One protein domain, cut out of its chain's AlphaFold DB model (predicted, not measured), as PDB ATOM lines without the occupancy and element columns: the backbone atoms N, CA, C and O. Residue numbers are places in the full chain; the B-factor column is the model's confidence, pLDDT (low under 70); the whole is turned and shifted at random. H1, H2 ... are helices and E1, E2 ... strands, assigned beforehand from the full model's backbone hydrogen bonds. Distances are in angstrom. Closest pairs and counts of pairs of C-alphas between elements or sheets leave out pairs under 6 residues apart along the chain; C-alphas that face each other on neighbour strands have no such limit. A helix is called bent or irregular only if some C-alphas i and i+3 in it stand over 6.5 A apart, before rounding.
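AT A GLANCE: This is residues 14 to 38, 77 to 202 and 215 to 237 of the 238 residues of an uncharacterized protein of Azospira oryzae (UniProt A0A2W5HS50). Two prongs reach out from one small head: a long arm of two helices side by side, H3 and H5a, with the short H4 at its far end, and a ribbon of two strands, E1 and E2, that stays apart from that arm. The head holds H1, H2, the end arm H5b of the bent helix H5 and the small hairpin E3 and E4, while H6 crosses H5b at the edge of the head. The printed part has 174 residues, with six named helices and four named strands in the order H1, E1, E2, H2, H3, H4, H5, E3, E4, H6; the two sheets, E1 - E2 and E3 - E4, are antiparallel. The class is mostly helix, and the whole is extended, with a radius of gyration of the C-alphas of 24.1 A and an elongated outline of 72 by 41 by 30 A.

HOW THE PARTS SIT: Residues 14 to 15 form a short antiparallel pairing with residues 178 to 179 of E3, residues 177 to 180. H1, residues 16 to 22, comes closest to E3 at the C-alphas of Leu 16 and Phe 178, 4.8 A apart. E1, residues 24 to 32, and E2, residues 81 to 89, are antiparallel neighbours at 158 degrees; N 27 and O 86 are within hydrogen-bond range at 2.9 A, as are N 84 and O 29 at 2.9 A. H2, residues 91 to 95, touches H1, the closest C-alphas being those of Trp 20 and Ser 93, 4.5 A apart. H3, residues 104 to 128, and H4, residues 130 to 134, touch only at the corner, and only just, with 3 pairs of C-alphas within 8 A; the closest are those of His 126 and Phe 132, 5.4 A apart. H5, residues 137 to 175, was assigned as one helix by its hydrogen bonds but is bent, with C-alphas 165 and 168 6.5 A apart; its arms H5a, residues 137 to 165, and H5b, residues 168 to 175, stand at a steep tilt of 47 degrees. H3 and H5a touch and run opposite ways at a shallow tilt of 15 degrees, closest at the C-alphas of Val 104 and Val 156, 5.7 A. H5b touches H1 at the C-alphas of Ala 17 and Gln 175, their closest, 6.3 A apart; they run the same way at a steep tilt of 69 degrees, only just short of perpendicular. E3 and E4, residues 186 to 188, form a hairpin at 142 degrees, with N 178 and O 187 within hydrogen-bond range at 2.8 A. H6, residues 217 to 235, only just touches H5b, with 3 pairs of C-alphas within 8 A, the closest those of Pro 169 and Asp 230 at 6.6 A; at 73 degrees the two are only just about perpendicular. Every O i to N i+4 pair is within hydrogen-bond range in H1, H2, H3, H5a, H5b and H6; H4 has 0 of 1, and 1 of 2 O i to N i+3 pairs.

IN THESE COORDINATES: H1 begins at C-alpha 16, (-25.149, 32.271, 40.720). E1 is 24.9 A long and E2 24.4 A. H3 measures 36.4 A and H5a 41.2 A. H6 is 27.9 A long and ends at C-alpha 235, (-44.041, 24.764, 40.584).

THE WHOLE: The C-alphas farthest apart are those of Pro 130 and Pro 217, 75.3 A. Residues 39 to 76 and 203 to 214 are not printed, with C-alpha gaps of 12.1 A and 20.1 A. Of the links that are printed whole, H2 to H3 is short and the others are tight. Mean pLDDT of the printed part is 75.1; 52 residues are under 70, among them 28 to 38, 77 to 86 and 193 to 202.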
ATOM      1  N   GLU A  14     -24.137  35.926  46.621       91.12
ATOM      2  CA  GLU A  14     -23.538  36.192  45.321       91.12
ATOM      3  C   GLU A  14     -24.447  35.678  44.211       91.12
ATOM      4  O   GLU A  14     -25.133  34.674  44.370       91.12
ATOM      5  N   ARG A  15     -24.473  36.355  43.063       89.44
ATOM      6  CA  ARG A  15     -25.249  35.875  41.922       89.44
ATOM      7  C   ARG A  15     -24.671  34.562  41.406       89.44
ATOM      8  O   ARG A  15     -23.459  34.425  41.223       89.44
ATOM      9  N   LEU A  16     -25.551  33.616  41.109       89.75
ATOM     10  CA  LEU A  16     -25.149  32.271  40.720       89.75
ATOM     11  C   LEU A  16     -24.369  32.262  39.393       89.75
ATOM     12  O   LEU A  16     -23.358  31.575  39.278       89.75
ATOM     13  N   ALA A  17     -24.746  33.132  38.451       85.75
ATOM     14  CA  ALA A  17     -24.015  33.343  37.201       85.75
ATOM     15  C   ALA A  17     -22.567  33.831  37.402       85.75
ATOM     16  O   ALA A  17     -21.669  33.381  36.694       85.75
ATOM     17  N   LEU A  18     -22.331  34.713  38.383       84.44
ATOM     18  CA  LEU A  18     -20.988  35.216  38.706       84.44
ATOM     19  C   LEU A  18     -20.145  34.157  39.417       84.44
ATOM     20  O   LEU A  18     -18.955  34.015  39.144       84.44
ATOM     21  N   THR A  19     -20.778  33.390  40.302       87.88
ATOM     22  CA  THR A  19     -20.127  32.269  40.988       87.88
ATOM     23  C   THR A  19     -19.666  31.230  39.964       87.88
ATOM     24  O   THR A  19     -18.516  30.795  39.983       87.88
ATOM     25  N   TRP A  20     -20.542  30.899  39.011       88.19
ATOM     26  CA  TRP A  20     -20.228  30.001  37.909       88.19
ATOM     27  C   TRP A  20     -19.066  30.521  37.059       88.19
ATOM     28  O   TRP A  20     -18.101  29.791  36.850       88.19
ATOM     29  N   SER A  21     -19.122  31.785  36.617       82.25
ATOM     30  CA  SER A  21     -18.082  32.357  35.755       82.25
ATOM     31  C   SER A  21     -16.720  32.442  36.446       82.25
ATOM     32  O   SER A  21     -15.701  32.262  35.794       82.25
ATOM     33  N   ARG A  22     -16.687  32.682  37.765       83.00
ATOM     34  CA  ARG A  22     -15.446  32.708  38.560       83.00
ATOM     35  C   ARG A  22     -14.787  31.341  38.692       83.00
ATOM     36  O   ARG A  22     -13.571  31.271  38.810       83.00
ATOM     37  N   GLY A  23     -15.571  30.266  38.687       82.62
ATOM     38  CA  GLY A  23     -15.045  28.905  38.758       82.62
ATOM     39  C   GLY A  23     -14.760  28.273  37.396       82.62
ATOM     40  O   GLY A  23     -14.603  27.053  37.336       82.62
ATOM     41  N   LEU A  24     -14.744  29.061  36.314       81.31
ATOM     42  CA  LEU A  24     -14.248  28.648  35.005       81.31
ATOM     43  C   LEU A  24     -12.803  29.116  34.846       81.31
ATOM     44  O   LEU A  24     -12.536  30.315  34.806       81.31
ATOM     45  N   SER A  25     -11.880  28.177  34.685       76.88
ATOM     46  CA  SER A  25     -10.519  28.468  34.242       76.88
ATOM     47  C   SER A  25     -10.326  27.939  32.827       76.88
ATOM     48  O   SER A  25     -10.517  26.754  32.540       76.88
ATOM     49  N   HIS A  26      -9.969  28.847  31.918       71.75
ATOM     50  CA  HIS A  26      -9.632  28.510  30.542       71.75
ATOM     51  C   HIS A  26      -8.138  28.226  30.453       71.75
ATOM     52  O   HIS A  26      -7.313  29.097  30.712       71.75
ATOM     53  N   SER A  27      -7.799  27.002  30.067       70.06
ATOM     54  CA  SER A  27      -6.437  26.620  29.709       70.06
ATOM     55  C   SER A  27      -6.378  26.407  28.202       70.06
ATOM     56  O   SER A  27      -7.136  25.615  27.638       70.06
ATOM     57  N   THR A  28      -5.505  27.151  27.528       59.88
ATOM     58  CA  THR A  28      -5.172  26.892  26.128       59.88
ATOM     59  C   THR A  28      -3.848  26.161  26.099       59.88
ATOM     60  O   THR A  28      -2.827  26.744  26.461       59.88
ATOM     61  N   THR A  29      -3.855  24.906  25.671       59.31
ATOM     62  CA  THR A  29      -2.614  24.185  25.394       59.31
ATOM     63  C   THR A  29      -2.454  24.080  23.886       59.31
ATOM     64  O   THR A  29      -3.346  23.624  23.169       59.31
ATOM     65  N   ASN A  30      -1.324  24.569  23.386       57.66
ATOM     66  CA  ASN A  30      -0.946  24.384  21.995       57.66
ATOM     67  C   ASN A  30      -0.157  23.081  21.925       57.66
ATOM     68  O   ASN A  30       1.010  23.041  22.304       57.66
ATOM     69  N   THR A  31      -0.801  22.013  21.475       55.06
ATOM     70  CA  THR A  31      -0.104  20.775  21.133       55.06
ATOM     71  C   THR A  31       0.233  20.811  19.649       55.06
ATOM     72  O   THR A  31      -0.653  20.899  18.802       55.06
ATOM     73  N   VAL A  32       1.525  20.795  19.324       54.88
ATOM     74  CA  VAL A  32       1.994  20.614  17.947       54.88
ATOM     75  C   VAL A  32       2.120  19.112  17.731       54.88
ATOM     76  O   VAL A  32       3.039  18.483  18.247       54.88
ATOM     77  N   GLY A  33       1.147  18.527  17.036       50.19
ATOM     78  CA  GLY A  33       1.144  17.105  16.708       50.19
ATOM     79  C   GLY A  33       1.615  16.877  15.276       50.19
ATOM     80  O   GLY A  33       1.105  17.497  14.342       50.19
ATOM     81  N   VAL A  34       2.558  15.955  15.081       47.91
ATOM     82  CA  VAL A  34       2.921  15.470  13.743       47.91
ATOM     83  C   VAL A  34       1.819  14.507  13.285       47.91
ATOM     84  O   VAL A  34       1.722  13.380  13.760       47.91
ATOM     85  N   SER A  35       0.927  14.982  12.412       48.06
ATOM     86  CA  SER A  35      -0.174  14.191  11.836       48.06
ATOM     87  C   SER A  35       0.350  13.087  10.900       48.06
ATOM     88  O   SER A  35       1.440  13.205  10.339       48.06
ATOM     89  N   LEU A  36      -0.481  12.064  10.654       46.28
ATOM     90  CA  LEU A  36      -0.358  11.014   9.623       46.28
ATOM     91  C   LEU A  36       0.077  11.550   8.239       46.28
ATOM     92  O   LEU A  36       0.630  10.829   7.417       46.28
ATOM     93  N   MET A  37      -0.124  12.841   7.974       43.56
ATOM     94  CA  MET A  37       0.357  13.509   6.767       43.56
ATOM     95  C   MET A  37       1.894  13.590   6.690       43.56
ATOM     96  O   MET A  37       2.442  13.499   5.596       43.56
ATOM     97  N   GLY A  38       2.604  13.677   7.824       51.12
ATOM     98  CA  GLY A  38       4.060  13.485   7.893       51.12
ATOM     99  C   GLY A  38       4.475  12.045   7.569       51.12
ATOM    100  O   GLY A  38       5.469  11.837   6.879       51.12
ATOM    101  N   LEU A  77      -8.256  17.089  11.086       51.88
ATOM    102  CA  LEU A  77      -7.451  15.869  10.901       51.88
ATOM    103  C   LEU A  77      -6.226  16.024   9.966       51.88
ATOM    104  O   LEU A  77      -5.527  15.047   9.710       51.88
ATOM    105  N   GLY A  78      -5.892  17.236   9.505       46.81
ATOM    106  CA  GLY A  78      -4.655  17.541   8.756       46.81
ATOM    107  C   GLY A  78      -3.809  18.608   9.464       46.81
ATOM    108  O   GLY A  78      -4.393  19.554   9.976       46.81
ATOM    109  N   PHE A  79      -2.476  18.416   9.540       45.22
ATOM    110  CA  PHE A  79      -1.473  19.273  10.224       45.22
ATOM    111  C   PHE A  79      -2.046  20.152  11.353       45.22
ATOM    112  O   PHE A  79      -2.335  21.334  11.175       45.22
ATOM    113  N   HIS A  80      -2.211  19.557  12.535       47.31
ATOM    114  CA  HIS A  80      -2.774  20.254  13.685       47.31
ATOM    115  C   HIS A  80      -1.686  20.926  14.520       47.31
ATOM    116  O   HIS A  80      -0.997  20.290  15.318       47.31
ATOM    117  N   LEU A  81      -1.643  22.255  14.440       45.94
ATOM    118  CA  LEU A  81      -1.613  23.048  15.667       45.94
ATOM    119  C   LEU A  81      -2.904  22.709  16.428       45.94
ATOM    120  O   LEU A  81      -3.904  23.419  16.325       45.94
ATOM    121  N   ALA A  82      -2.909  21.576  17.134       44.78
ATOM    122  CA  ALA A  82      -4.018  21.163  17.973       44.78
ATOM    123  C   ALA A  82      -4.012  22.110  19.166       44.78
ATOM    124  O   ALA A  82      -3.360  21.885  20.186       44.78
ATOM    125  N   ARG A  83      -4.707  23.232  19.009       48.72
ATOM    126  CA  ARG A  83      -5.053  24.090  20.127       48.72
ATOM    127  C   ARG A  83      -6.131  23.343  20.891       48.72
ATOM    128  O   ARG A  83      -7.294  23.363  20.498       48.72
ATOM    129  N   SER A  84      -5.733  22.624  21.932       55.09
ATOM    130  CA  SER A  84      -6.684  21.955  22.804       55.09
ATOM    131  C   SER A  84      -7.198  22.989  23.809       55.09
ATOM    132  O   SER A  84      -6.435  23.708  24.466       55.09
ATOM    133  N   TRP A  85      -8.519  23.152  23.840       52.97
ATOM    134  CA  TRP A  85      -9.196  24.065  24.755       52.97
ATOM    135  C   TRP A  85      -9.665  23.246  25.953       52.97
ATOM    136  O   TRP A  85     -10.669  22.542  25.875       52.97
ATOM    137  N   GLY A  86      -8.930  23.324  27.061       57.75
ATOM    138  CA  GLY A  86      -9.323  22.711  28.324       57.75
ATOM    139  C   GLY A  86     -10.082  23.715  29.185       57.75
ATOM    140  O   GLY A  86      -9.542  24.773  29.512       57.75
ATOM    141  N   THR A  87     -11.316  23.402  29.584       71.38
ATOM    142  CA  THR A  87     -11.998  24.146  30.655       71.38
ATOM    143  C   THR A  87     -11.915  23.347  31.944       71.38
ATOM    144  O   THR A  87     -12.645  22.364  32.093       71.38
ATOM    145  N   SER A  88     -11.060  23.760  32.876       75.06
ATOM    146  CA  SER A  88     -11.139  23.269  34.251       75.06
ATOM    147  C   SER A  88     -12.264  24.000  34.987       75.06
ATOM    148  O   SER A  88     -12.546  25.177  34.743       75.06
ATOM    149  N   ARG A  89     -12.981  23.254  35.828       80.88
ATOM    150  CA  ARG A  89     -14.144  23.732  36.577       80.88
ATOM    151  C   ARG A  89     -13.978  23.363  38.038       80.88
ATOM    152  O   ARG A  89     -13.610  22.232  38.340       80.88
ATOM    153  N   THR A  90     -14.260  24.302  38.931       85.44
ATOM    154  CA  THR A  90     -14.374  23.998  40.360       85.44
ATOM    155  C   THR A  90     -15.651  23.196  40.627       85.44
ATOM    156  O   THR A  90     -16.613  23.267  39.860       85.44
ATOM    157  N   VAL A  91     -15.695  22.440  41.732       85.38
ATOM    158  CA  VAL A  91     -16.902  21.689  42.136       85.38
ATOM    159  C   VAL A  91     -18.103  22.632  42.257       85.38
ATOM    160  O   VAL A  91     -19.172  22.360  41.716       85.38
ATOM    161  N   LEU A  92     -17.880  23.813  42.844       84.12
ATOM    162  CA  LEU A  92     -18.906  24.842  42.974       84.12
ATOM    163  C   LEU A  92     -19.427  25.329  41.612       84.12
ATOM    164  O   LEU A  92     -20.633  25.486  41.448       84.12
ATOM    165  N   SER A  93     -18.558  25.528  40.610       83.44
ATOM    166  CA  SER A  93     -19.024  25.926  39.273       83.44
ATOM    167  C   SER A  93     -19.705  24.789  38.515       83.44
ATOM    168  O   SER A  93     -20.583  25.040  37.689       83.44
ATOM    169  N   ALA A  94     -19.363  23.533  38.796       85.44
ATOM    170  CA  ALA A  94     -20.090  22.394  38.248       85.44
ATOM    171  C   ALA A  94     -21.533  22.335  38.783       85.44
ATOM    172  O   ALA A  94     -22.463  22.110  38.002       85.44
ATOM    173  N   GLU A  95     -21.726  22.607  40.076       87.19
ATOM    174  CA  GLU A  95     -23.044  22.658  40.719       87.19
ATOM    175  C   GLU A  95     -23.872  23.867  40.267       87.19
ATOM    176  O   GLU A  95     -25.064  23.737  39.985       87.19
ATOM    177  N   THR A  96     -23.249  25.038  40.101       88.69
ATOM    178  CA  THR A  96     -23.939  26.268  39.671       88.69
ATOM    179  C   THR A  96     -24.084  26.402  38.151       88.69
ATOM    180  O   THR A  96     -24.297  27.508  37.640       88.69
ATOM    181  N   ARG A  97     -23.940  25.307  37.397       88.31
ATOM    182  CA  ARG A  97     -23.944  25.336  35.928       88.31
ATOM    183  C   ARG A  97     -25.236  25.934  35.344       88.31
ATOM    184  O   ARG A  97     -26.322  25.671  35.867       88.31
ATOM    185  N   PRO A  98     -25.149  26.692  34.236       89.81
ATOM    186  CA  PRO A  98     -26.327  27.168  33.531       89.81
ATOM    187  C   PRO A  98     -27.111  26.014  32.898       89.81
ATOM    188  O   PRO A  98     -26.554  24.937  32.639       89.81
ATOM    189  N   PRO A  99     -28.405  26.225  32.606       89.94
ATOM    190  CA  PRO A  99     -29.194  25.254  31.870       89.94
ATOM    191  C   PRO A  99     -28.618  25.053  30.467       89.94
ATOM    192  O   PRO A  99     -28.240  25.995  29.771       89.94
ATOM    193  N   TRP A 100     -28.582  23.796  30.033       88.31
ATOM    194  CA  TRP A 100     -28.039  23.449  28.730       88.31
ATOM    195  C   TRP A 100     -28.927  23.970  27.591       88.31
ATOM    196  O   TRP A 100     -30.137  23.712  27.568       88.31
ATOM    197  N   ARG A 101     -28.305  24.682  26.644       87.38
ATOM    198  CA  ARG A 101     -28.908  25.140  25.387       87.38
ATOM    199  C   ARG A 101     -28.555  24.167  24.271       87.38
ATOM    200  O   ARG A 101     -27.380  23.851  24.103       87.38
ATOM    201  N   PHE A 102     -29.537  23.766  23.468       88.31
ATOM    202  CA  PHE A 102     -29.292  22.893  22.322       88.31
ATOM    203  C   PHE A 102     -28.582  23.689  21.210       88.31
ATOM    204  O   PHE A 102     -29.171  24.642  20.680       88.31
ATOM    205  N   PRO A 103     -27.335  23.356  20.827       86.75
ATOM    206  CA  PRO A 103     -26.599  24.097  19.807       86.75
ATOM    207  C   PRO A 103     -27.020  23.632  18.406       86.75
ATOM    208  O   PRO A 103     -26.273  22.929  17.730       86.75
ATOM    209  N   VAL A 104     -28.219  24.039  17.972       86.38
ATOM    210  CA  VAL A 104     -28.882  23.565  16.739       86.38
ATOM    211  C   VAL A 104     -27.951  23.572  15.525       86.38
ATOM    212  O   VAL A 104     -27.814  22.555  14.858       86.38
ATOM    213  N   VAL A 105     -27.259  24.689  15.282       76.69
ATOM    214  CA  VAL A 105     -26.374  24.847  14.117       76.69
ATOM    215  C   VAL A 105     -25.200  23.870  14.164       76.69
ATOM    216  O   VAL A 105     -24.900  23.225  13.165       76.69
ATOM    217  N   ARG A 106     -24.554  23.711  15.326       80.31
ATOM    218  CA  ARG A 106     -23.433  22.769  15.461       80.31
ATOM    219  C   ARG A 106     -23.910  21.330  15.316       80.31
ATOM    220  O   ARG A 106     -23.282  20.568  14.598       80.31
ATOM    221  N   ALA A 107     -25.023  20.973  15.955       80.06
ATOM    222  CA  ALA A 107     -25.601  19.636  15.847       80.06
ATOM    223  C   ALA A 107     -25.973  19.293  14.395       80.06
ATOM    224  O   ALA A 107     -25.669  18.196  13.938       80.06
ATOM    225  N   ALA A 108     -26.553  20.245  13.658       80.69
ATOM    226  CA  ALA A 108     -26.868  20.075  12.243       80.69
ATOM    227  C   ALA A 108     -25.602  19.887  11.393       80.69
ATOM    228  O   ALA A 108     -25.540  18.946  10.607       80.69
ATOM    229  N   LEU A 109     -24.568  20.714  11.590       78.56
ATOM    230  CA  LEU A 109     -23.294  20.581  10.870       78.56
ATOM    231  C   LEU A 109     -22.603  19.240  11.156       78.56
ATOM    232  O   LEU A 109     -22.142  18.582  10.226       78.56
ATOM    233  N   TYR A 110     -22.565  18.802  12.419       78.94
ATOM    234  CA  TYR A 110     -22.016  17.492  12.776       78.94
ATOM    235  C   TYR A 110     -22.832  16.344  12.182       78.94
ATOM    236  O   TYR A 110     -22.248  15.383  11.691       78.94
ATOM    237  N   GLY A 111     -24.163  16.457  12.180       78.25
ATOM    238  CA  GLY A 111     -25.053  15.476  11.563       78.25
ATOM    239  C   GLY A 111     -24.810  15.342  10.060       78.25
ATOM    240  O   GLY A 111     -24.587  14.237   9.579       78.25
ATOM    241  N   VAL A 112     -24.765  16.463   9.332       78.50
ATOM    242  CA  VAL A 112     -24.455  16.484   7.890       78.50
ATOM    243  C   VAL A 112     -23.074  15.890   7.620       78.50
ATOM    244  O   VAL A 112     -22.917  15.084   6.704       78.50
ATOM    245  N   GLY A 113     -22.078  16.233   8.440       77.44
ATOM    246  CA  GLY A 113     -20.740  15.673   8.298       77.44
ATOM    247  C   GLY A 113     -20.710  14.155   8.501       77.44
ATOM    248  O   GLY A 113     -20.161  13.438   7.671       77.44
ATOM    249  N   PHE A 114     -21.353  13.654   9.557       77.00
ATOM    250  CA  PHE A 114     -21.444  12.219   9.843       77.00
ATOM    251  C   PHE A 114     -22.129  11.442   8.710       77.00
ATOM    252  O   PHE A 114     -21.658  10.384   8.298       77.00
ATOM    253  N   VAL A 115     -23.204  12.007   8.159       76.31
ATOM    254  CA  VAL A 115     -23.921  11.465   7.000       76.31
ATOM    255  C   VAL A 115     -23.020  11.335   5.784       76.31
ATOM    256  O   VAL A 115     -23.003  10.286   5.145       76.31
ATOM    257  N   PHE A 116     -22.261  12.385   5.474       75.94
ATOM    258  CA  PHE A 116     -21.381  12.395   4.314       75.94
ATOM    259  C   PHE A 116     -20.320  11.288   4.404       75.94
ATOM    260  O   PHE A 116     -20.096  10.569   3.430       75.94
ATOM    261  N   ILE A 117     -19.735  11.079   5.592       76.44
ATOM    262  CA  ILE A 117     -18.811   9.960   5.847       76.44
ATOM    263  C   ILE A 117     -19.523   8.618   5.656       76.44
ATOM    264  O   ILE A 117     -18.994   7.734   4.985       76.44
ATOM    265  N   GLY A 118     -20.714   8.453   6.238       73.25
ATOM    266  CA  GLY A 118     -21.469   7.201   6.161       73.25
ATOM    267  C   GLY A 118     -21.803   6.805   4.723       73.25
ATOM    268  O   GLY A 118     -21.543   5.673   4.320       73.25
ATOM    269  N   VAL A 119     -22.302   7.755   3.927       73.50
ATOM    270  CA  VAL A 119     -22.601   7.564   2.500       73.50
ATOM    271  C   VAL A 119     -21.343   7.195   1.719       73.50
ATOM    272  O   VAL A 119     -21.363   6.278   0.900       73.50
ATOM    273  N   TYR A 120     -20.231   7.870   2.000       74.69
ATOM    274  CA  TYR A 120     -18.966   7.572   1.350       74.69
ATOM    275  C   TYR A 120     -18.468   6.146   1.630       74.69
ATOM    276  O   TYR A 120     -18.096   5.420   0.707       74.69
ATOM    277  N   LEU A 121     -18.490   5.726   2.896       75.81
ATOM    278  CA  LEU A 121     -18.096   4.373   3.288       75.81
ATOM    279  C   LEU A 121     -19.009   3.315   2.655       75.81
ATOM    280  O   LEU A 121     -18.525   2.268   2.227       75.81
ATOM    281  N   LEU A 122     -20.308   3.608   2.535       72.12
ATOM    282  CA  LEU A 122     -21.275   2.734   1.872       72.12
ATOM    283  C   LEU A 122     -20.965   2.568   0.373       72.12
ATOM    284  O   LEU A 122     -20.958   1.447  -0.134       72.12
ATOM    285  N   LEU A 123     -20.658   3.666  -0.328       73.56
ATOM    286  CA  LEU A 123     -20.257   3.652  -1.742       73.56
ATOM    287  C   LEU A 123     -18.982   2.825  -1.960       73.56
ATOM    288  O   LEU A 123     -18.923   2.009  -2.882       73.56
ATOM    289  N   MET A 124     -17.989   2.982  -1.079       72.50
ATOM    290  CA  MET A 124     -16.757   2.186  -1.114       72.50
ATOM    291  C   MET A 124     -17.037   0.694  -0.886       72.50
ATOM    292  O   MET A 124     -16.532  -0.149  -1.629       72.50
ATOM    293  N   ALA A 125     -17.880   0.355   0.093       72.56
ATOM    294  CA  ALA A 125     -18.251  -1.029   0.387       72.56
ATOM    295  C   ALA A 125     -19.004  -1.696  -0.778       72.56
ATOM    296  O   ALA A 125     -18.761  -2.864  -1.086       72.56
ATOM    297  N   HIS A 126     -19.869  -0.953  -1.471       73.44
ATOM    298  CA  HIS A 126     -20.595  -1.461  -2.635       73.44
ATOM    299  C   HIS A 126     -19.673  -1.831  -3.808       73.44
ATOM    300  O   HIS A 126     -19.906  -2.826  -4.493       73.44
ATOM    301  N   GLY A 127     -18.599  -1.065  -4.034       71.56
ATOM    302  CA  GLY A 127     -17.598  -1.398  -5.055       71.56
ATOM    303  C   GLY A 127     -16.851  -2.707  -4.762       71.56
ATOM    304  O   GLY A 127     -16.525  -3.454  -5.691       71.56
ATOM    305  N   LEU A 128     -16.632  -2.995  -3.474       74.06
ATOM    306  CA  LEU A 128     -15.816  -4.106  -2.980       74.06
ATOM    307  C   LEU A 128     -16.584  -5.423  -2.815       74.06
ATOM    308  O   LEU A 128     -15.991  -6.486  -2.975       74.06
ATOM    309  N   VAL A 129     -17.884  -5.380  -2.508       76.31
ATOM    310  CA  VAL A 129     -18.683  -6.582  -2.216       76.31
ATOM    311  C   VAL A 129     -19.627  -6.893  -3.387       76.31
ATOM    312  O   VAL A 129     -20.616  -6.185  -3.588       76.31
ATOM    313  N   PRO A 130     -19.397  -7.984  -4.146       76.62
ATOM    314  CA  PRO A 130     -20.196  -8.332  -5.327       76.62
ATOM    315  C   PRO A 130     -21.687  -8.523  -5.035       76.62
ATOM    316  O   PRO A 130     -22.521  -8.276  -5.904       76.62
ATOM    317  N   TRP A 131     -22.030  -8.945  -3.815       75.31
ATOM    318  CA  TRP A 131     -23.414  -9.145  -3.390       75.31
ATOM    319  C   TRP A 131     -24.224  -7.842  -3.377       75.31
ATOM    320  O   TRP A 131     -25.396  -7.854  -3.750       75.31
ATOM    321  N   PHE A 132     -23.592  -6.711  -3.046       69.38
ATOM    322  CA  PHE A 132     -24.272  -5.418  -3.006       69.38
ATOM    323  C   PHE A 132     -24.584  -4.855  -4.397       69.38
ATOM    324  O   PHE A 132     -25.539  -4.100  -4.513       69.38
ATOM    325  N   ARG A 133     -23.899  -5.302  -5.463       70.75
ATOM    326  CA  ARG A 133     -24.118  -4.821  -6.846       70.75
ATOM    327  C   ARG A 133     -25.521  -5.064  -7.402       70.75
ATOM    328  O   ARG A 133     -25.870  -4.479  -8.421       70.75
ATOM    329  N   ARG A 134     -26.309  -5.949  -6.779       78.81
ATOM    330  CA  ARG A 134     -27.705  -6.210  -7.175       78.81
ATOM    331  C   ARG A 134     -28.691  -5.188  -6.609       78.81
ATOM    332  O   ARG A 134     -29.852  -5.209  -7.000       78.81
ATOM    333  N   LEU A 135     -28.263  -4.349  -5.668       76.44
ATOM    334  CA  LEU A 135     -29.110  -3.326  -5.067       76.44
ATOM    335  C   LEU A 135     -29.171  -2.114  -5.997       76.44
ATOM    336  O   LEU A 135     -28.146  -1.643  -6.485       76.44
ATOM    337  N   ASP A 136     -30.376  -1.592  -6.221       81.69
ATOM    338  CA  ASP A 136     -30.555  -0.334  -6.941       81.69
ATOM    339  C   ASP A 136     -30.039   0.823  -6.079       81.69
ATOM    340  O   ASP A 136     -30.737   1.364  -5.213       81.69
ATOM    341  N   MET A 137     -28.775   1.183  -6.293       74.88
ATOM    342  CA  MET A 137     -28.096   2.206  -5.504       74.88
ATOM    343  C   MET A 137     -28.787   3.559  -5.583       74.88
ATOM    344  O   MET A 137     -28.732   4.308  -4.611       74.88
ATOM    345  N   ASN A 138     -29.497   3.861  -6.672       80.12
ATOM    346  CA  ASN A 138     -30.238   5.112  -6.765       80.12
ATOM    347  C   ASN A 138     -31.388   5.137  -5.757       80.12
ATOM    348  O   ASN A 138     -31.565   6.133  -5.056       80.12
ATOM    349  N   LEU A 139     -32.131   4.036  -5.614       81.75
ATOM    350  CA  LEU A 139     -33.215   3.943  -4.637       81.75
ATOM    351  C   LEU A 139     -32.691   4.044  -3.195       81.75
ATOM    352  O   LEU A 139     -33.261   4.775  -2.383       81.75
ATOM    353  N   TYR A 140     -31.589   3.361  -2.870       77.50
ATOM    354  CA  TYR A 140     -30.988   3.398  -1.528       77.50
ATOM    355  C   TYR A 140     -30.393   4.761  -1.178       77.50
ATOM    356  O   TYR A 140     -30.589   5.259  -0.070       77.50
ATOM    357  N   MET A 141     -29.706   5.398  -2.122       77.06
ATOM    358  CA  MET A 141     -29.123   6.723  -1.917       77.06
ATOM    359  C   MET A 141     -30.211   7.789  -1.774       77.06
ATOM    360  O   MET A 141     -30.120   8.627  -0.880       77.06
ATOM    361  N   ASN A 142     -31.273   7.723  -2.583       79.75
ATOM    362  CA  ASN A 142     -32.401   8.652  -2.490       79.75
ATOM    363  C   ASN A 142     -33.203   8.453  -1.198       79.75
ATOM    364  O   ASN A 142     -33.487   9.425  -0.501       79.75
ATOM    365  N   SER A 143     -33.533   7.210  -0.835       78.69
ATOM    366  CA  SER A 143     -34.249   6.918   0.418       78.69
ATOM    367  C   SER A 143     -33.418   7.281   1.653       78.69
ATOM    368  O   SER A 143     -33.942   7.893   2.586       78.69
ATOM    369  N   GLY A 144     -32.112   7.001   1.630       78.62
ATOM    370  CA  GLY A 144     -31.167   7.432   2.657       78.62
ATOM    371  C   GLY A 144     -31.100   8.955   2.777       78.62
ATOM    372  O   GLY A 144     -31.233   9.487   3.877       78.62
ATOM    373  N   LEU A 145     -30.971   9.675   1.660       80.19
ATOM    374  CA  LEU A 145     -30.941  11.139   1.650       80.19
ATOM    375  C   LEU A 145     -32.233  11.738   2.222       80.19
ATOM    376  O   LEU A 145     -32.167  12.628   3.069       80.19
ATOM    377  N   VAL A 146     -33.398  11.232   1.807       83.94
ATOM    378  CA  VAL A 146     -34.702  11.684   2.319       83.94
ATOM    379  C   VAL A 146     -34.799  11.455   3.825       83.94
ATOM    380  O   VAL A 146     -35.134  12.382   4.561       83.94
ATOM    381  N   PHE A 147     -34.439  10.263   4.310       81.31
ATOM    382  CA  PHE A 147     -34.444   9.961   5.743       81.31
ATOM    383  C   PHE A 147     -33.541  10.916   6.537       81.31
ATOM    384  O   PHE A 147     -33.925  11.415   7.596       81.31
ATOM    385  N   LEU A 148     -32.359  11.227   6.006       81.00
ATOM    386  CA  LEU A 148     -31.396  12.119   6.647       81.00
ATOM    387  C   LEU A 148     -31.857  13.575   6.660       81.00
ATOM    388  O   LEU A 148     -31.686  14.252   7.674       81.00
ATOM    389  N   LEU A 149     -32.491  14.042   5.584       83.62
ATOM    390  CA  LEU A 149     -33.128  15.358   5.548       83.62
ATOM    391  C   LEU A 149     -34.261  15.448   6.576       83.62
ATOM    392  O   LEU A 149     -34.329  16.430   7.318       83.62
ATOM    393  N   CYS A 150     -35.100  14.413   6.688       86.19
ATOM    394  CA  CYS A 150     -36.147  14.345   7.707       86.19
ATOM    395  C   CYS A 150     -35.566  14.365   9.128       86.19
ATOM    396  O   CYS A 150     -36.059  15.103   9.981       86.19
ATOM    397  N   LEU A 151     -34.497  13.607   9.386       83.88
ATOM    398  CA  LEU A 151     -33.841  13.562  10.694       83.88
ATOM    399  C   LEU A 151     -33.185  14.903  11.042       83.88
ATOM    400  O   LEU A 151     -33.349  15.396  12.158       83.88
ATOM    401  N   ALA A 152     -32.498  15.536  10.090       83.94
ATOM    402  CA  ALA A 152     -31.915  16.862  10.274       83.94
ATOM    403  C   ALA A 152     -32.998  17.916  10.559       83.94
ATOM    404  O   ALA A 152     -32.873  18.680  11.519       83.94
ATOM    405  N   ALA A 153     -34.088  17.916   9.784       87.25
ATOM    406  CA  ALA A 153     -35.227  18.802  10.001       87.25
ATOM    407  C   ALA A 153     -35.856  18.584  11.385       87.25
ATOM    408  O   ALA A 153     -36.121  19.554  12.098       87.25
ATOM    409  N   ALA A 154     -36.016  17.326  11.807       88.56
ATOM    410  CA  ALA A 154     -36.516  16.987  13.132       88.56
ATOM    411  C   ALA A 154     -35.594  17.527  14.235       88.56
ATOM    412  O   ALA A 154     -36.070  18.224  15.127       88.56
ATOM    413  N   VAL A 155     -34.280  17.286  14.165       87.81
ATOM    414  CA  VAL A 155     -33.308  17.779  15.160       87.81
ATOM    415  C   VAL A 155     -33.316  19.307  15.243       87.81
ATOM    416  O   VAL A 155     -33.299  19.864  16.344       87.81
ATOM    417  N   VAL A 156     -33.380  19.994  14.101       90.06
ATOM    418  CA  VAL A 156     -33.464  21.460  14.052       90.06
ATOM    419  C   VAL A 156     -34.755  21.950  14.697       90.06
ATOM    420  O   VAL A 156     -34.712  22.832  15.559       90.06
ATOM    421  N   PHE A 157     -35.888  21.352  14.337       92.25
ATOM    422  CA  PHE A 157     -37.194  21.711  14.871       92.25
ATOM    423  C   PHE A 157     -37.284  21.456  16.380       92.25
ATOM    424  O   PHE A 157     -37.599  22.370  17.144       92.25
ATOM    425  N   LEU A 158     -36.937  20.251  16.837       92.38
ATOM    426  CA  LEU A 158     -36.915  19.867  18.253       92.38
ATOM    427  C   LEU A 158     -35.959  20.754  19.056       92.38
ATOM    428  O   LEU A 158     -36.322  21.239  20.129       92.38
ATOM    429  N   GLY A 159     -34.764  21.020  18.527       91.06
ATOM    430  CA  GLY A 159     -33.791  21.905  19.158       91.06
ATOM    431  C   GLY A 159     -34.284  23.351  19.257       91.06
ATOM    432  O   GLY A 159     -34.102  23.992  20.294       91.06
ATOM    433  N   HIS A 160     -34.959  23.860  18.223       92.25
ATOM    434  CA  HIS A 160     -35.580  25.185  18.241       92.25
ATOM    435  C   HIS A 160     -36.722  25.260  19.263       92.25
ATOM    436  O   HIS A 160     -36.730  26.146  20.117       92.25
ATOM    437  N   VAL A 161     -37.645  24.295  19.241       94.56
ATOM    438  CA  VAL A 161     -38.774  24.218  20.180       94.56
ATOM    439  C   VAL A 161     -38.285  24.107  21.624       94.56
ATOM    440  O   VAL A 161     -38.798  24.807  22.497       94.56
ATOM    441  N   TYR A 162     -37.268  23.284  21.888       93.00
ATOM    442  CA  TYR A 162     -36.644  23.183  23.207       93.00
ATOM    443  C   TYR A 162     -36.028  24.518  23.646       93.00
ATOM    444  O   TYR A 162     -36.276  24.979  24.766       93.00
ATOM    445  N   ASN A 163     -35.258  25.165  22.767       91.25
ATOM    446  CA  ASN A 163     -34.594  26.428  23.082       91.25
ATOM    447  C   ASN A 163     -35.599  27.553  23.382       91.25
ATOM    448  O   ASN A 163     -35.389  28.343  24.302       91.25
ATOM    449  N   GLU A 164     -36.707  27.600  22.646       88.38
ATOM    450  CA  GLU A 164     -37.760  28.595  22.836       88.38
ATOM    451  C   GLU A 164     -38.619  28.314  24.074       88.38
ATOM    452  O   GLU A 164     -38.807  29.199  24.910       88.38
ATOM    453  N   ARG A 165     -39.123  27.084  24.231       89.75
ATOM    454  CA  ARG A 165     -40.120  26.759  25.266       89.75
ATOM    455  C   ARG A 165     -39.518  26.373  26.611       89.75
ATOM    456  O   ARG A 165     -40.143  26.602  27.643       89.75
ATOM    457  N   VAL A 166     -38.349  25.734  26.623       90.00
ATOM    458  CA  VAL A 166     -37.772  25.131  27.838       90.00
ATOM    459  C   VAL A 166     -36.535  25.880  28.309       90.00
ATOM    460  O   VAL A 166     -36.405  26.137  29.505       90.00
ATOM    461  N   TRP A 167     -35.630  26.239  27.400       90.12
ATOM    462  CA  TRP A 167     -34.371  26.877  27.784       90.12
ATOM    463  C   TRP A 167     -34.570  28.320  28.265       90.12
ATOM    464  O   TRP A 167     -34.130  28.634  29.367       90.12
ATOM    465  N   LYS A 168     -35.289  29.171  27.514       85.38
ATOM    466  CA  LYS A 168     -35.553  30.575  27.899       85.38
ATOM    467  C   LYS A 168     -36.057  30.761  29.347       85.38
ATOM    468  O   LYS A 168     -35.461  31.574  30.054       85.38
ATOM    469  N   PRO A 169     -37.097  30.046  29.827       84.94
ATOM    470  CA  PRO A 169     -37.571  30.218  31.203       84.94
ATOM    471  C   PRO A 169     -36.586  29.673  32.247       84.94
ATOM    472  O   PRO A 169     -36.384  30.297  33.286       84.94
ATOM    473  N   LYS A 170     -35.915  28.542  31.976       88.44
ATOM    474  CA  LYS A 170     -34.883  28.004  32.880       88.44
ATOM    475  C   LYS A 170     -33.701  28.958  33.020       88.44
ATOM    476  O   LYS A 170     -33.199  29.153  34.123       88.44
ATOM    477  N   GLU A 171     -33.275  29.548  31.908       87.25
ATOM    478  CA  GLU A 171     -32.217  30.552  31.876       87.25
ATOM    479  C   GLU A 171     -32.636  31.776  32.688       87.25
ATOM    480  O   GLU A 171     -31.891  32.200  33.562       87.25
ATOM    481  N   ALA A 172     -33.850  32.296  32.484       83.69
ATOM    482  CA  ALA A 172     -34.351  33.439  33.245       83.69
ATOM    483  C   ALA A 172     -34.313  33.189  34.761       83.69
ATOM    484  O   ALA A 172     -33.865  34.047  35.515       83.69
ATOM    485  N   VAL A 173     -34.709  31.999  35.213       86.69
ATOM    486  CA  VAL A 173     -34.658  31.633  36.637       86.69
ATOM    487  C   VAL A 173     -33.218  31.525  37.127       86.69
ATOM    488  O   VAL A 173     -32.888  32.090  38.164       86.69
ATOM    489  N   TRP A 174     -32.337  30.882  36.359       90.06
ATOM    490  CA  TRP A 174     -30.911  30.786  36.680       90.06
ATOM    491  C   TRP A 174     -30.256  32.166  36.852       90.06
ATOM    492  O   TRP A 174     -29.507  32.386  37.803       90.06
ATOM    493  N   GLN A 175     -30.609  33.134  36.002       86.56
ATOM    494  CA  GLN A 175     -30.110  34.511  36.083       86.56
ATOM    495  C   GLN A 175     -30.537  35.251  37.357       86.56
ATOM    496  O   GLN A 175     -29.831  36.171  37.784       86.56
ATOM    497  N   ARG A 176     -31.679  34.860  37.935       87.00
ATOM    498  CA  ARG A 176     -32.271  35.426  39.158       87.00
ATOM    499  C   ARG A 176     -31.915  34.645  40.421       87.00
ATOM    500  O   ARG A 176     -32.371  35.000  41.510       87.00
ATOM    501  N   SER A 177     -31.107  33.599  40.285       91.56
ATOM    502  CA  SER A 177     -30.641  32.785  41.399       91.56
ATOM    503  C   SER A 177     -29.375  33.354  42.031       91.56
ATOM    504  O   SER A 177     -28.472  33.867  41.360       91.56
ATOM    505  N   PHE A 178     -29.302  33.214  43.348       93.50
ATOM    506  CA  PHE A 178     -28.195  33.627  44.193       93.50
ATOM    507  C   PHE A 178     -27.714  32.443  45.025       93.50
ATOM    508  O   PHE A 178     -28.508  31.614  45.460       93.50
ATOM    509  N   LEU A 179     -26.405  32.384  45.244       94.19
ATOM    510  CA  LEU A 179     -25.734  31.463  46.143       94.19
ATOM    511  C   LEU A 179     -25.384  32.207  47.436       94.19
ATOM    512  O   LEU A 179     -24.709  33.240  47.410       94.19
ATOM    513  N   CYS A 180     -25.814  31.689  48.583       94.38
ATOM    514  CA  CYS A 180     -25.364  32.200  49.871       94.38
ATOM    515  C   CYS A 180     -23.942  31.711  50.172       94.38
ATOM    516  O   CYS A 180     -23.710  30.511  50.280       94.38
ATOM    517  N   ARG A 181     -22.996  32.625  50.410       93.69
ATOM    518  CA  ARG A 181     -21.616  32.264  50.779       93.69
ATOM    519  C   ARG A 181     -21.476  31.708  52.200       93.69
ATOM    520  O   ARG A 181     -20.422  31.184  52.529       93.69
ATOM    521  N   ARG A 182     -22.493  31.870  53.057       94.00
ATOM    522  CA  ARG A 182     -22.469  31.386  54.449       94.00
ATOM    523  C   ARG A 182     -22.960  29.946  54.560       94.00
ATOM    524  O   ARG A 182     -22.262  29.126  55.135       94.00
ATOM    525  N   CYS A 183     -24.152  29.654  54.038       92.50
ATOM    526  CA  CYS A 183     -24.774  28.329  54.147       92.50
ATOM    527  C   CYS A 183     -24.728  27.503  52.852       92.50
ATOM    528  O   CYS A 183     -25.208  26.377  52.846       92.50
ATOM    529  N   GLY A 184     -24.221  28.052  51.743       91.88
ATOM    530  CA  GLY A 184     -24.165  27.362  50.447       91.88
ATOM    531  C   GLY A 184     -25.513  27.225  49.735       91.88
ATOM    532  O   GLY A 184     -25.571  26.691  48.633       91.88
ATOM    533  N   ALA A 185     -26.610  27.712  50.318       92.69
ATOM    534  CA  ALA A 185     -27.924  27.542  49.720       92.69
ATOM    535  C   ALA A 185     -28.116  28.390  48.458       92.69
ATOM    536  O   ALA A 185     -27.746  29.568  48.412       92.69
ATOM    537  N   VAL A 186     -28.776  27.793  47.466       93.25
ATOM    538  CA  VAL A 186     -29.210  28.459  46.239       93.25
ATOM    539  C   VAL A 186     -30.672  28.862  46.368       93.25
ATOM    540  O   VAL A 186     -31.526  28.029  46.665       93.25
ATOM    541  N   PHE A 187     -30.977  30.131  46.115       92.81
ATOM    542  CA  PHE A 187     -32.342  30.651  46.154       92.81
ATOM    543  C   PHE A 187     -32.584  31.642  45.015       92.81
ATOM    544  O   PHE A 187     -31.676  32.358  44.594       92.81
ATOM    545  N   ALA A 188     -33.812  31.675  44.501       89.88
ATOM    546  CA  ALA A 188     -34.221  32.620  43.467       89.88
ATOM    547  C   ALA A 188     -34.841  33.867  44.105       89.88
ATOM    548  O   ALA A 188     -35.608  33.759  45.061       89.88
ATOM    549  N   VAL A 189     -34.532  35.045  43.561       89.44
ATOM    550  CA  VAL A 189     -35.137  36.315  43.981       89.44
ATOM    551  C   VAL A 189     -36.067  36.787  42.859       89.44
ATOM    552  O   VAL A 189     -35.574  37.302  41.857       89.44
ATOM    553  N   PRO A 190     -37.401  36.628  42.985       81.06
ATOM    554  CA  PRO A 190     -38.342  36.917  41.896       81.06
ATOM    555  C   PRO A 190     -38.308  38.375  41.432       81.06
ATOM    556  O   PRO A 190     -38.518  38.671  40.262       81.06
ATOM    557  N   GLU A 191     -38.033  39.296  42.354       78.69
ATOM    558  CA  GLU A 191     -37.957  40.726  42.055       78.69
ATOM    559  C   GLU A 191     -36.649  41.154  41.398       78.69
ATOM    560  O   GLU A 191     -36.576  42.253  40.843       78.69
ATOM    561  N   PHE A 192     -35.608  40.326  41.497       78.94
ATOM    562  CA  PHE A 192     -34.344  40.625  40.861       78.94
ATOM    563  C   PHE A 192     -34.509  40.370  39.375       78.94
ATOM    564  O   PHE A 192     -34.761  39.246  38.953       78.94
ATOM    565  N   ASP A 193     -34.344  41.412  38.576       69.75
ATOM    566  CA  ASP A 193     -34.293  41.269  37.140       69.75
ATOM    567  C   ASP A 193     -32.975  41.830  36.628       69.75
ATOM    568  O   ASP A 193     -32.624  42.966  36.953       69.75
ATOM    569  N   PRO A 194     -32.212  41.059  35.845       64.81
ATOM    570  CA  PRO A 194     -30.936  41.528  35.330       64.81
ATOM    571  C   PRO A 194     -31.064  42.597  34.226       64.81
ATOM    572  O   PRO A 194     -30.053  42.911  33.603       64.81
ATOM    573  N   VAL A 195     -32.257  43.142  33.944       53.16
ATOM    574  CA  VAL A 195     -32.511  43.997  32.772       53.16
ATOM    575  C   VAL A 195     -31.912  45.402  32.915       53.16
ATOM    576  O   VAL A 195     -32.464  46.301  33.551       53.16
ATOM    577  N   GLY A 196     -30.762  45.563  32.258       51.91
ATOM    578  CA  GLY A 196     -30.560  46.508  31.149       51.91
ATOM    579  C   GLY A 196     -30.431  45.734  29.817       51.91
ATOM    580  O   GLY A 196     -30.677  44.528  29.794       51.91
ATOM    581  N   GLU A 197     -30.022  46.386  28.723       39.66
ATOM    582  CA  GLU A 197     -29.941  45.819  27.351       39.66
ATOM    583  C   GLU A 197     -29.024  44.587  27.161       39.66
ATOM    584  O   GLU A 197     -28.954  44.039  26.065       39.66
ATOM    585  N   ASN A 198     -28.357  44.080  28.203       47.66
ATOM    586  CA  ASN A 198     -27.432  42.948  28.097       47.66
ATOM    587  C   ASN A 198     -27.697  41.846  29.139       47.66
ATOM    588  O   ASN A 198     -26.969  41.739  30.128       47.66
ATOM    589  N   PRO A 199     -28.694  40.961  28.935       58.41
ATOM    590  CA  PRO A 199     -28.761  39.715  29.691       58.41
ATOM    591  C   PRO A 199     -27.471  38.912  29.458       58.41
ATOM    592  O   PRO A 199     -27.099  38.649  28.313       58.41
ATOM    593  N   VAL A 200     -26.795  38.502  30.539       59.44
ATOM    594  CA  VAL A 200     -25.617  37.615  30.480       59.44
ATOM    595  C   VAL A 200     -26.087  36.260  29.990       59.44
ATOM    596  O   VAL A 200     -26.393  35.392  30.791       59.44
ATOM    597  N   ARG A 201     -26.225  36.057  28.686       64.69
ATOM    598  CA  ARG A 201     -26.654  34.754  28.194       64.69
ATOM    599  C   ARG A 201     -25.599  33.709  28.562       64.69
ATOM    600  O   ARG A 201     -24.409  33.926  28.324       64.69
ATOM    601  N   SER A 202     -26.024  32.573  29.110       69.19
ATOM    602  CA  SER A 202     -25.132  31.458  29.452       69.19
ATOM    603  C   SER A 202     -24.230  30.985  28.302       69.19
ATOM    604  O   SER A 202     -23.131  30.495  28.552       69.19
ATOM    605  N   GLY A 215     -31.335  49.311  34.370       53.88
ATOM    606  CA  GLY A 215     -32.440  49.744  33.505       53.88
ATOM    607  C   GLY A 215     -33.542  50.548  34.222       53.88
ATOM    608  O   GLY A 215     -33.677  50.510  35.454       53.88
ATOM    609  N   ALA A 216     -34.325  51.260  33.402       57.78
ATOM    610  CA  ALA A 216     -35.446  52.142  33.743       57.78
ATOM    611  C   ALA A 216     -36.529  51.484  34.639       57.78
ATOM    612  O   ALA A 216     -36.713  50.268  34.623       57.78
ATOM    613  N   PRO A 217     -37.297  52.257  35.429       65.44
ATOM    614  CA  PRO A 217     -38.319  51.719  36.335       65.44
ATOM    615  C   PRO A 217     -39.433  50.911  35.638       65.44
ATOM    616  O   PRO A 217     -40.011  50.016  36.258       65.44
ATOM    617  N   GLU A 218     -39.715  51.173  34.361       65.56
ATOM    618  CA  GLU A 218     -40.731  50.448  33.585       65.56
ATOM    619  C   GLU A 218     -40.315  49.009  33.256       65.56
ATOM    620  O   GLU A 218     -41.117  48.082  33.408       65.56
ATOM    621  N   THR A 219     -39.040  48.782  32.916       59.47
ATOM    622  CA  THR A 219     -38.528  47.432  32.634       59.47
ATOM    623  C   THR A 219     -38.583  46.550  33.881       59.47
ATOM    624  O   THR A 219     -38.916  45.368  33.788       59.47
ATOM    625  N   ARG A 220     -38.402  47.136  35.076       58.50
ATOM    626  CA  ARG A 220     -38.562  46.433  36.363       58.50
ATOM    627  C   ARG A 220     -39.991  45.940  36.606       58.50
ATOM    628  O   ARG A 220     -40.168  44.882  37.207       58.50
ATOM    629  N   ARG A 221     -41.021  46.676  36.170       66.62
ATOM    630  CA  ARG A 221     -42.428  46.258  36.344       66.62
ATOM    631  C   ARG A 221     -42.780  45.086  35.430       66.62
ATOM    632  O   ARG A 221     -43.308  44.084  35.912       66.62
ATOM    633  N   ALA A 222     -42.424  45.174  34.147       64.00
ATOM    634  CA  ALA A 222     -42.633  44.092  33.181       64.00
ATOM    635  C   ALA A 222     -41.903  42.802  33.601       64.00
ATOM    636  O   ALA A 222     -42.432  41.694  33.502       64.00
ATOM    637  N   ALA A 223     -40.705  42.955  34.155       55.69
ATOM    638  CA  ALA A 223     -39.921  41.855  34.678       55.69
ATOM    639  C   ALA A 223     -40.542  41.142  35.880       55.69
ATOM    640  O   ALA A 223     -40.555  39.911  35.919       55.69
ATOM    641  N   ARG A 224     -41.071  41.904  36.847       63.62
ATOM    642  CA  ARG A 224     -41.756  41.358  38.028       63.62
ATOM    643  C   ARG A 224     -42.982  40.542  37.630       63.62
ATOM    644  O   ARG A 224     -43.158  39.435  38.136       63.62
ATOM    645  N   ALA A 225     -43.776  41.040  36.681       70.69
ATOM    646  CA  ALA A 225     -44.918  40.302  36.142       70.69
ATOM    647  C   ALA A 225     -44.478  38.969  35.505       70.69
ATOM    648  O   ALA A 225     -45.064  37.919  35.777       70.69
ATOM    649  N   LYS A 226     -43.382  38.986  34.736       67.56
ATOM    650  CA  LYS A 226     -42.809  37.785  34.110       67.56
ATOM    651  C   LYS A 226     -42.222  36.791  35.122       67.56
ATOM    652  O   LYS A 226     -42.365  35.582  34.965       67.56
ATOM    653  N   ALA A 227     -41.589  37.271  36.191       61.25
ATOM    654  CA  ALA A 227     -41.045  36.407  37.239       61.25
ATOM    655  C   ALA A 227     -42.135  35.620  37.975       61.25
ATOM    656  O   ALA A 227     -41.965  34.430  38.240       61.25
ATOM    657  N   GLN A 228     -43.273  36.258  38.255       71.25
ATOM    658  CA  GLN A 228     -44.411  35.593  38.887       71.25
ATOM    659  C   GLN A 228     -45.030  34.514  37.987       71.25
ATOM    660  O   GLN A 228     -45.433  33.462  38.487       71.25
ATOM    661  N   SER A 229     -45.081  34.731  36.666       72.12
ATOM    662  CA  SER A 229     -45.544  33.694  35.737       72.12
ATOM    663  C   SER A 229     -44.574  32.513  35.653       72.12
ATOM    664  O   SER A 229     -45.017  31.364  35.653       72.12
ATOM    665  N   ASP A 230     -43.265  32.780  35.636       59.44
ATOM    666  CA  ASP A 230     -42.232  31.741  35.547       59.44
ATOM    667  C   ASP A 230     -42.218  30.850  36.803       59.44
ATOM    668  O   ASP A 230     -42.143  29.624  36.688       59.44
ATOM    669  N   ASP A 231     -42.370  31.434  37.999       65.44
ATOM    670  CA  ASP A 231     -42.410  30.675  39.260       65.44
ATOM    671  C   ASP A 231     -43.615  29.716  39.310       65.44
ATOM    672  O   ASP A 231     -43.489  28.550  39.693       65.44
ATOM    673  N   ARG A 232     -44.785  30.151  38.814       68.50
ATOM    674  CA  ARG A 232     -45.971  29.283  38.685       68.50
ATOM    675  C   ARG A 232     -45.738  28.115  37.720       68.50
ATOM    676  O   ARG A 232     -46.192  27.005  37.995       68.50
ATOM    677  N   LEU A 233     -45.041  28.343  36.603       59.91
ATOM    678  CA  LEU A 233     -44.725  27.293  35.625       59.91
ATOM    679  C   LEU A 233     -43.737  26.261  36.176       59.91
ATOM    680  O   LEU A 233     -43.860  25.075  35.871       59.91
ATOM    681  N   LEU A 234     -42.772  26.694  36.988       53.62
ATOM    682  CA  LEU A 234     -41.805  25.795  37.614       53.62
ATOM    683  C   LEU A 234     -42.421  24.951  38.731       53.62
ATOM    684  O   LEU A 234     -42.100  23.767  38.826       53.62
ATOM    685  N   ARG A 235     -43.333  25.516  39.532       65.00
ATOM    686  CA  ARG A 235     -44.041  24.764  40.584       65.00
ATOM    687  C   ARG A 235     -44.938  23.661  40.029       65.00
ATOM    688  O   ARG A 235     -45.037  22.621  40.654       65.00
ATOM    689  N   LYS A 236     -45.532  23.847  38.844       56.81
ATOM    690  CA  LYS A 236     -46.344  22.812  38.172       56.81
ATOM    691  C   LYS A 236     -45.541  21.609  37.650       56.81
ATOM    692  O   LYS A 236     -46.149  20.654  37.186       56.81
ATOM    693  N   LYS A 237     -44.204  21.679  37.636       43.38
ATOM    694  CA  LYS A 237     -43.317  20.629  37.102       43.38
ATOM    695  C   LYS A 237     -42.543  19.848  38.173       43.38
ATOM    696  O   LYS A 237     -41.768  18.972  37.791       43.38
TER     697      LYS A 237